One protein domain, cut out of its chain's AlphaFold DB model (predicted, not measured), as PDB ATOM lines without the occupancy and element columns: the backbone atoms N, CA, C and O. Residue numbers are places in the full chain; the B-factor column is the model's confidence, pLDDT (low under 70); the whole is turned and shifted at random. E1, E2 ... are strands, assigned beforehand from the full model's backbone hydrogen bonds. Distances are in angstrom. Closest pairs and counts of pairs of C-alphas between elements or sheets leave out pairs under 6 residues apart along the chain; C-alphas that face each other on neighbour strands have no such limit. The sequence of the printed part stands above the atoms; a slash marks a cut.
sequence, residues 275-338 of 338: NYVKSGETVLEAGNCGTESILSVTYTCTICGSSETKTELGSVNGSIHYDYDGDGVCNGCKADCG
ATOM      1  N   ASN A 275     -42.504  -8.010  16.698       87.62
ATOM      2  CA  ASN A 275     -41.822  -6.951  17.446       87.62
ATOM      3  C   ASN A 275     -40.822  -7.576  18.433       87.62
ATOM      4  O   ASN A 275     -41.119  -7.739  19.624       87.62
ATOM      5  N   TYR A 276     -39.679  -8.003  17.892       92.06
ATOM      6  CA  TYR A 276     -38.590  -8.659  18.616       92.06
ATOM      7  C   TYR A 276     -37.782  -7.664  19.462       92.06
ATOM      8  O   TYR A 276     -37.205  -6.714  18.942       92.06
ATOM      9  N   VAL A 277     -37.686  -7.924  20.768       94.31
ATOM     10  CA  VAL A 277     -36.829  -7.171  21.700       94.31
ATOM     11  C   VAL A 277     -35.818  -8.099  22.365       94.31
ATOM     12  O   VAL A 277     -36.121  -9.265  22.624       94.31
ATOM     13  N   LYS A 278     -34.617  -7.589  22.655       95.44
ATOM     14  CA  LYS A 278     -33.555  -8.342  23.335       95.44
ATOM     15  C   LYS A 278     -34.028  -8.770  24.729       95.44
ATOM     16  O   LYS A 278     -34.326  -7.925  25.570       95.44
ATOM     17  N   SER A 279     -34.109 -10.078  24.951       94.94
ATOM     18  CA  SER A 279     -34.675 -10.709  26.152       94.94
ATOM     19  C   SER A 279     -33.665 -11.559  26.926       94.94
ATOM     20  O   SER A 279     -33.894 -11.865  28.095       94.94
ATOM     21  N   GLY A 280     -32.534 -11.907  26.308       92.25
ATOM     22  CA  GLY A 280     -31.435 -12.610  26.959       92.25
ATOM     23  C   GLY A 280     -30.101 -12.402  26.245       92.25
ATOM     24  O   GLY A 280     -30.048 -12.052  25.068       92.25
ATOM     25  N   GLU A 281     -29.016 -12.634  26.973       93.44
ATOM     26  CA  GLU A 281     -27.645 -12.582  26.470       93.44
ATOM     27  C   GLU A 281     -26.814 -13.661  27.174       93.44
ATOM     28  O   GLU A 281     -27.047 -13.982  28.340       93.44
ATOM     29  N   THR A 282     -25.852 -14.254  26.475       90.94
ATOM     30  CA  THR A 282     -24.865 -15.167  27.057       90.94
ATOM     31  C   THR A 282     -23.551 -15.024  26.303       90.94
ATOM     32  O   THR A 282     -23.530 -15.126  25.078       90.94
ATOM     33  N   VAL A 283     -22.451 -14.809  27.023       89.19
ATOM     34  CA  VAL A 283     -21.108 -14.776  26.430       89.19
ATOM     35  C   VAL A 283     -20.744 -16.189  25.966       89.19
ATOM     36  O   VAL A 283     -20.711 -17.114  26.776       89.19
ATOM     37  N   LEU A 284     -20.492 -16.354  24.667       87.56
ATOM     38  CA  LEU A 284     -19.953 -17.585  24.080       87.56
ATOM     39  C   LEU A 284     -18.423 -17.573  24.117       87.56
ATOM     40  O   LEU A 284     -17.807 -18.574  24.471       87.56
ATOM     41  N   GLU A 285     -17.827 -16.423  23.800       87.12
ATOM     42  CA  GLU A 285     -16.388 -16.178  23.879       87.12
ATOM     43  C   GLU A 285     -16.154 -14.767  24.428       87.12
ATOM     44  O   GLU A 285     -16.767 -13.803  23.965       87.12
ATOM     45  N   ALA A 286     -15.318 -14.641  25.460       82.19
ATOM     46  CA  ALA A 286     -15.053 -13.358  26.103       82.19
ATOM     47  C   ALA A 286     -13.980 -12.581  25.331       82.19
ATOM     48  O   ALA A 286     -12.887 -13.095  25.093       82.19
ATOM     49  N   GLY A 287     -14.291 -11.335  24.976       73.88
ATOM     50  CA  GLY A 287     -13.344 -10.417  24.354       73.88
ATOM     51  C   GLY A 287     -12.207 -10.016  25.296       73.88
ATOM     52  O   GLY A 287     -12.301 -10.157  26.515       73.88
ATOM     53  N   ASN A 288     -11.127  -9.483  24.729       73.06
ATOM     54  CA  ASN A 288      -9.994  -8.927  25.473       73.06
ATOM     55  C   ASN A 288      -9.722  -7.474  25.032       73.06
ATOM     56  O   ASN A 288     -10.477  -6.925  24.235       73.06
ATOM     57  N   CYS A 289      -8.647  -6.840  25.522       65.38
ATOM     58  CA  CYS A 289      -8.331  -5.438  25.198       65.38
ATOM     59  C   CYS A 289      -8.256  -5.117  23.687       65.38
ATOM     60  O   CYS A 289      -8.372  -3.952  23.322       65.38
ATOM     61  N   GLY A 290      -8.052  -6.115  22.816       69.06
ATOM     62  CA  GLY A 290      -8.014  -5.955  21.359       69.06
ATOM     63  C   GLY A 290      -9.048  -6.774  20.576       69.06
ATOM     64  O   GLY A 290      -8.947  -6.817  19.352       69.06
ATOM     65  N   THR A 291     -10.010  -7.447  21.223       76.31
ATOM     66  CA  THR A 291     -11.024  -8.266  20.523       76.31
ATOM     67  C   THR A 291     -12.412  -8.127  21.138       76.31
ATOM     68  O   THR A 291     -12.570  -8.159  22.357       76.31
ATOM     69  N   GLU A 292     -13.436  -8.043  20.291       83.62
ATOM     70  CA  GLU A 292     -14.840  -8.045  20.720       83.62
ATOM     71  C   GLU A 292     -15.244  -9.383  21.356       83.62
ATOM     72  O   GLU A 292     -14.612 -10.416  21.125       83.62
ATOM     73  N   SER A 293     -16.293  -9.365  22.183       86.31
ATOM     74  CA  SER A 293     -16.868 -10.602  22.733       86.31
ATOM     75  C   SER A 293     -17.805 -11.242  21.714       86.31
ATOM     76  O   SER A 293     -18.508 -10.533  21.002       86.31
ATOM     77  N   ILE A 294     -17.900 -12.570  21.681       89.75
ATOM     78  CA  ILE A 294     -18.929 -13.263  20.900       89.75
ATOM     79  C   ILE A 294     -20.103 -13.563  21.830       89.75
ATOM     80  O   ILE A 294     -19.967 -14.300  22.809       89.75
ATOM     81  N   LEU A 295     -21.263 -12.985  21.527       92.31
ATOM     82  CA  LEU A 295     -22.484 -13.091  22.319       92.31
ATOM     83  C   LEU A 295     -23.520 -13.962  21.610       92.31
ATOM     84  O   LEU A 295     -23.766 -13.808  20.417       92.31
ATOM     85  N   SER A 296     -24.189 -14.820  22.370       94.12
ATOM     86  CA  SER A 296     -25.480 -15.399  22.010       94.12
ATOM     87  C   SER A 296     -26.567 -14.467  22.535       94.12
ATOM     88  O   SER A 296     -26.763 -14.367  23.749       94.12
ATOM     89  N   VAL A 297     -27.237 -13.739  21.643       95.75
ATOM     90  CA  VAL A 297     -28.298 -12.791  21.993       95.75
ATOM     91  C   VAL A 297     -29.645 -13.403  21.636       95.75
ATOM     92  O   VAL A 297     -29.893 -13.744  20.480       95.75
ATOM     93  N   THR A 298     -30.526 -13.532  22.625       96.12
ATOM     94  CA  THR A 298     -31.904 -13.985  22.415       96.12
ATOM     95  C   THR A 298     -32.829 -12.781  22.339       96.12
ATOM     96  O   THR A 298     -32.804 -11.897  23.201       96.12
ATOM     97  N   TYR A 299     -33.669 -12.779  21.314       95.31
ATOM     98  CA  TYR A 299     -34.745 -11.830  21.098       95.31
ATOM     99  C   TYR A 299     -36.084 -12.538  21.284       95.31
ATOM    100  O   TYR A 299     -36.264 -13.670  20.836       95.31
ATOM    101  N   THR A 300     -37.049 -11.873  21.913       94.50
ATOM    102  CA  THR A 300     -38.413 -12.388  22.089       94.50
ATOM    103  C   THR A 300     -39.420 -11.398  21.524       94.50
ATOM    104  O   THR A 300     -39.325 -10.195  21.765       94.50
ATOM    105  N   CYS A 301     -40.391 -11.893  20.756       92.00
ATOM    106  CA  CYS A 301     -41.470 -11.073  20.234       92.00
ATOM    107  C   CYS A 301     -42.413 -10.688  21.376       92.00
ATOM    108  O   CYS A 301     -43.039 -11.549  21.996       92.00
ATOM    109  N   THR A 302     -42.553  -9.386  21.617       90.56
ATOM    110  CA  THR A 302     -43.397  -8.813  22.684       90.56
ATOM    111  C   THR A 302     -44.886  -9.155  22.570       90.56
ATOM    112  O   THR A 302     -45.609  -9.021  23.553       90.56
ATOM    113  N   ILE A 303     -45.344  -9.601  21.394       86.50
ATOM    114  CA  ILE A 303     -46.759  -9.864  21.090       86.50
ATOM    115  C   ILE A 303     -47.104 -11.357  21.221       86.50
ATOM    116  O   ILE A 303     -48.102 -11.701  21.848       86.50
ATOM    117  N   CYS A 304     -46.296 -12.250  20.634       87.00
ATOM    118  CA  CYS A 304     -46.589 -13.690  20.571       87.00
ATOM    119  C   CYS A 304     -45.676 -14.572  21.439       87.00
ATOM    120  O   CYS A 304     -45.923 -15.770  21.554       87.00
ATOM    121  N   GLY A 305     -44.611 -14.020  22.028       89.00
ATOM    122  CA  GLY A 305     -43.650 -14.780  22.829       89.00
ATOM    123  C   GLY A 305     -42.735 -15.721  22.036       89.00
ATOM    124  O   GLY A 305     -41.971 -16.460  22.655       89.00
ATOM    125  N   SER A 306     -42.763 -15.699  20.694       90.69
ATOM    126  CA  SER A 306     -41.750 -16.388  19.879       90.69
ATOM    127  C   SER A 306     -40.354 -15.871  20.226       90.69
ATOM    128  O   SER A 306     -40.193 -14.700  20.571       90.69
ATOM    129  N   SER A 307     -39.338 -16.725  20.119       92.38
ATOM    130  CA  SER A 307     -37.955 -16.347  20.406       92.38
ATOM    131  C   SER A 307     -36.998 -16.822  19.326       92.38
ATOM    132  O   SER A 307     -37.029 -17.994  18.952       92.38
ATOM    133  N   GLU A 308     -36.106 -15.935  18.909       93.62
ATOM    134  CA  GLU A 308     -34.972 -16.236  18.039       93.62
ATOM    135  C   GLU A 308     -33.662 -15.918  18.768       93.62
ATOM    136  O   GLU A 308     -33.613 -15.045  19.634       93.62
ATOM    137  N   THR A 309     -32.596 -16.646  18.442       95.75
ATOM    138  CA  THR A 309     -31.270 -16.449  19.040       95.75
ATOM    139  C   THR A 309     -30.257 -16.250  17.926       95.75
ATOM    140  O   THR A 309     -30.216 -17.024  16.969       95.75
ATOM    141  N   LYS A 310     -29.441 -15.206  18.055       95.12
ATOM    142  CA  LYS A 310     -28.500 -14.739  17.043       95.12
ATOM    143  C   LYS A 310     -27.128 -14.523  17.675       95.12
ATOM    144  O   LYS A 310     -27.026 -14.025  18.795       95.12
ATOM    145  N   THR A 311     -26.075 -14.882  16.947       95.62
ATOM    146  CA  THR A 311     -24.701 -14.556  17.343       95.62
ATOM    147  C   THR A 311     -24.396 -13.109  16.974       95.62
ATOM    148  O   THR A 311     -24.553 -12.725  15.814       95.62
ATOM    149  N   GLU A 312     -23.948 -12.313  17.941       93.81
ATOM    150  CA  GLU A 312     -23.601 -10.900  17.762       93.81
ATOM    151  C   GLU A 312     -22.267 -10.565  18.438       93.81
ATOM    152  O   GLU A 312     -21.787 -11.308  19.296       93.81
ATOM    153  N   LEU A 313     -21.660  -9.444  18.043       90.00
ATOM    154  CA  LEU A 313     -20.413  -8.957  18.627       90.00
ATOM    155  C   LEU A 313     -20.723  -8.004  19.789       90.00
ATOM    156  O   LEU A 313     -21.484  -7.046  19.657       90.00
ATOM    157  N   GLY A 314     -20.167  -8.319  20.955       77.50
ATOM    158  CA  GLY A 314     -20.306  -7.573  22.197       77.50
ATOM    159  C   GLY A 314     -19.200  -6.539  22.353       77.50
ATOM    160  O   GLY A 314     -18.018  -6.874  22.257       77.50
ATOM    161  N   SER A 315     -19.603  -5.299  22.638       65.81
ATOM    162  CA  SER A 315     -18.717  -4.135  22.710       65.81
ATOM    163  C   SER A 315     -17.499  -4.352  23.615       65.81
ATOM    164  O   SER A 315     -17.631  -4.747  24.777       65.81
ATOM    165  N   VAL A 316     -16.315  -4.003  23.104       55.06
ATOM    166  CA  VAL A 316     -15.075  -3.827  23.878       55.06
ATOM    167  C   VAL A 316     -15.215  -2.657  24.863       55.06
ATOM    168  O   VAL A 316     -14.792  -1.537  24.589       55.06
ATOM    169  N   ASN A 317     -15.845  -2.901  26.016       47.59
ATOM    170  CA  ASN A 317     -16.095  -1.876  27.037       47.59
ATOM    171  C   ASN A 317     -15.935  -2.388  28.480       47.59
ATOM    172  O   ASN A 317     -16.897  -2.456  29.247       47.59
ATOM    173  N   GLY A 318     -14.691  -2.731  28.843       47.56
ATOM    174  CA  GLY A 318     -14.062  -2.494  30.161       47.56
ATOM    175  C   GLY A 318     -14.696  -3.031  31.456       47.56
ATOM    176  O   GLY A 318     -14.117  -2.843  32.520       47.56
ATOM    177  N   SER A 319     -15.862  -3.673  31.395       45.25
ATOM    178  CA  SER A 319     -16.716  -3.961  32.561       45.25
ATOM    179  C   SER A 319     -16.605  -5.409  33.045       45.25
ATOM    180  O   SER A 319     -17.000  -5.723  34.167       45.25
ATOM    181  N   ILE A 320     -16.016  -6.289  32.228       50.97
ATOM    182  CA  ILE A 320     -15.392  -7.510  32.736       50.97
ATOM    183  C   ILE A 320     -14.076  -7.056  33.374       50.97
ATOM    184  O   ILE A 320     -13.066  -6.905  32.689       50.97
ATOM    185  N   HIS A 321     -14.108  -6.772  34.677       47.78
ATOM    186  CA  HIS A 321     -12.906  -6.462  35.445       47.78
ATOM    187  C   HIS A 321     -12.006  -7.702  35.509       47.78
ATOM    188  O   HIS A 321     -12.104  -8.513  36.427       47.78
ATOM    189  N   TYR A 322     -11.115  -7.838  34.530       53.38
ATOM    190  CA  TYR A 322      -9.870  -8.564  34.732       53.38
ATOM    191  C   TYR A 322      -9.068  -7.789  35.777       53.38
ATOM    192  O   TYR A 322      -8.895  -6.577  35.634       53.38
ATOM    193  N   ASP A 323      -8.606  -8.466  36.829       50.47
ATOM    194  CA  ASP A 323      -7.725  -7.852  37.818       50.47
ATOM    195  C   ASP A 323      -6.480  -7.310  37.103       50.47
ATOM    196  O   ASP A 323      -5.678  -8.073  36.554       50.47
ATOM    197  N   TYR A 324      -6.325  -5.989  37.085       54.19
ATOM    198  CA  TYR A 324      -5.073  -5.372  36.679       54.19
ATOM    199  C   TYR A 324      -4.066  -5.608  37.801       54.19
ATOM    200  O   TYR A 324      -4.301  -5.200  38.943       54.19
ATOM    201  N   ASP A 325      -2.939  -6.242  37.475       53.56
ATOM    202  CA  ASP A 325      -1.778  -6.173  38.360       53.56
ATOM    203  C   ASP A 325      -1.354  -4.691  38.483       53.56
ATOM    204  O   ASP A 325      -1.673  -3.862  37.624       53.56
ATOM    205  N   GLY A 326      -0.680  -4.322  39.579       55.09
ATOM    206  CA  GLY A 326      -0.439  -2.916  39.969       55.09
ATOM    207  C   GLY A 326       0.410  -2.080  38.994       55.09
ATOM    208  O   GLY A 326       0.649  -0.899  39.235       55.09
ATOM    209  N   ASP A 327       0.860  -2.714  37.920       59.78
ATOM    210  CA  ASP A 327       1.659  -2.243  36.798       59.78
ATOM    211  C   ASP A 327       0.845  -2.042  35.495       59.78
ATOM    212  O   ASP A 327       1.420  -1.683  34.472       59.78
ATOM    213  N   GLY A 328      -0.489  -2.189  35.526       57.75
ATOM    214  CA  GLY A 328      -1.403  -1.772  34.441       57.75
ATOM    215  C   GLY A 328      -1.673  -2.818  33.352       57.75
ATOM    216  O   GLY A 328      -2.463  -2.582  32.441       57.75
ATOM    217  N   VAL A 329      -1.073  -4.003  33.464       57.03
ATOM    218  CA  VAL A 329      -1.247  -5.109  32.513       57.03
ATOM    219  C   VAL A 329      -2.549  -5.868  32.792       57.03
ATOM    220  O   VAL A 329      -2.835  -6.250  33.927       57.03
ATOM    221  N   CYS A 330      -3.331  -6.146  31.746       57.84
ATOM    222  CA  CYS A 330      -4.550  -6.948  31.869       57.84
ATOM    223  C   CYS A 330      -4.214  -8.441  32.036       57.84
ATOM    224  O   CYS A 330      -3.639  -9.061  31.136       57.84
ATOM    225  N   ASN A 331      -4.634  -9.057  33.150       55.97
ATOM    226  CA  ASN A 331      -4.354 -10.474  33.432       55.97
ATOM    227  C   ASN A 331      -4.920 -11.460  32.388       55.97
ATOM    228  O   ASN A 331      -4.412 -12.577  32.275       55.97
ATOM    229  N   GLY A 332      -5.938 -11.062  31.614       55.53
ATOM    230  CA  GLY A 332      -6.542 -11.893  30.566       55.53
ATOM    231  C   GLY A 332      -5.660 -12.070  29.324       55.53
ATOM    232  O   GLY A 332      -5.443 -13.195  28.881       55.53
ATOM    233  N   CYS A 333      -5.132 -10.976  28.763       57.28
ATOM    234  CA  CYS A 333      -4.331 -10.996  27.526       57.28
ATOM    235  C   CYS A 333      -2.820 -10.817  27.737       57.28
ATOM    236  O   CYS A 333      -2.051 -11.067  26.812       57.28
ATOM    237  N   LYS A 334      -2.385 -10.391  28.932       57.78
ATOM    238  CA  LYS A 334      -0.989 -10.048  29.266       57.78
ATOM    239  C   LYS A 334      -0.367  -8.977  28.362       57.78
ATOM    240  O   LYS A 334       0.848  -8.951  28.172       57.78
ATOM    241  N   ALA A 335      -1.209  -8.092  27.839       56.12
ATOM    242  CA  ALA A 335      -0.811  -6.875  27.151       56.12
ATOM    243  C   ALA A 335      -1.002  -5.657  28.066       56.12
ATOM    244  O   ALA A 335      -1.850  -5.660  28.964       56.12
ATOM    245  N   ASP A 336      -0.207  -4.624  27.804       54.69
ATOM    246  CA  ASP A 336      -0.447  -3.266  28.288       54.69
ATOM    247  C   ASP A 336      -1.688  -2.714  27.561       54.69
ATOM    248  O   ASP A 336      -1.753  -2.766  26.328       54.69
ATOM    249  N   CYS A 337      -2.700  -2.280  28.315       53.97
ATOM    250  CA  CYS A 337      -3.998  -1.840  27.794       53.97
ATOM    251  C   CYS A 337      -4.224  -0.360  28.145       53.97
ATOM    252  O   CYS A 337      -5.065  -0.045  28.988       53.97
ATOM    253  N   GLY A 338      -3.405   0.510  27.542       53.16
ATOM    254  CA  GLY A 338      -3.401   1.968  27.753       53.16
ATOM    255  C   GLY A 338      -4.506   2.751  27.047       53.16
ATOM    256  O   GLY A 338      -5.115   2.211  26.096       53.16
TER     257      GLY A 338
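What this domain is: This is residues 275 to 338 of the 338 residues of an uncharacterized protein of Lachnospiraceae bacterium (UniProt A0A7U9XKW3). A narrow, strongly twisted ribbon of three strands, E1, E2 and E3, makes one part of a long rod, and a winding tail with no named element, residues 315 to 338, carries the rod on past one end of the ribbon. The printed part has 64 residues, with no named helix and three strands in the order E1, E2, E3 along the chain. The sheet has the same order, is antiparallel throughout and forms a meander, each strand the antiparallel neighbour of the one before. The class is all strand, though under half of the residues, 27 of 64, are in named elements. The whole is only just loose, close to extended, with a radius of gyration of the C-alphas of 15.8 A and spans of 52 by 15 by 15 A.

How they stand to each other: Edge strand E1, residues 276 to 285, and inner strand E2, residues 293 to 301, form a hairpin with an angle of 157 degrees between their directions. Across it, N 282 and O 296 are 2.9 A apart and N 296 and O 282 2.8 A, within hydrogen-bond range. E2 and the other edge strand E3, residues 307 to 314, form a second hairpin at 152 degrees, with N 297 and O 310 at 2.9 A, within hydrogen-bond range. The closest C-alphas of E1 and E3, Tyr 276 and Ser 307, are 7.9 A apart.

Where its parts are: E1 starts at C-alpha 276, (-38.590, -8.659, 18.616), bends by 62 degrees at residue 279 and is 24.0 A long. E2 is 24.7 A long. E3, 19.8 A long, bends by 59 degrees at residue 311 and ends at C-alpha 314, (-20.306, -7.573, 22.197).

The domain as a whole: The two C-alphas farthest apart, Cys 304 and Asp 327, are 52.2 A apart. The printed part has no cut. The link from E1 to E2 is short and that from E2 to E3 tight. The mean pLDDT of the printed part is 75.7, with residues 289 to 290 and 315 to 338 under 70.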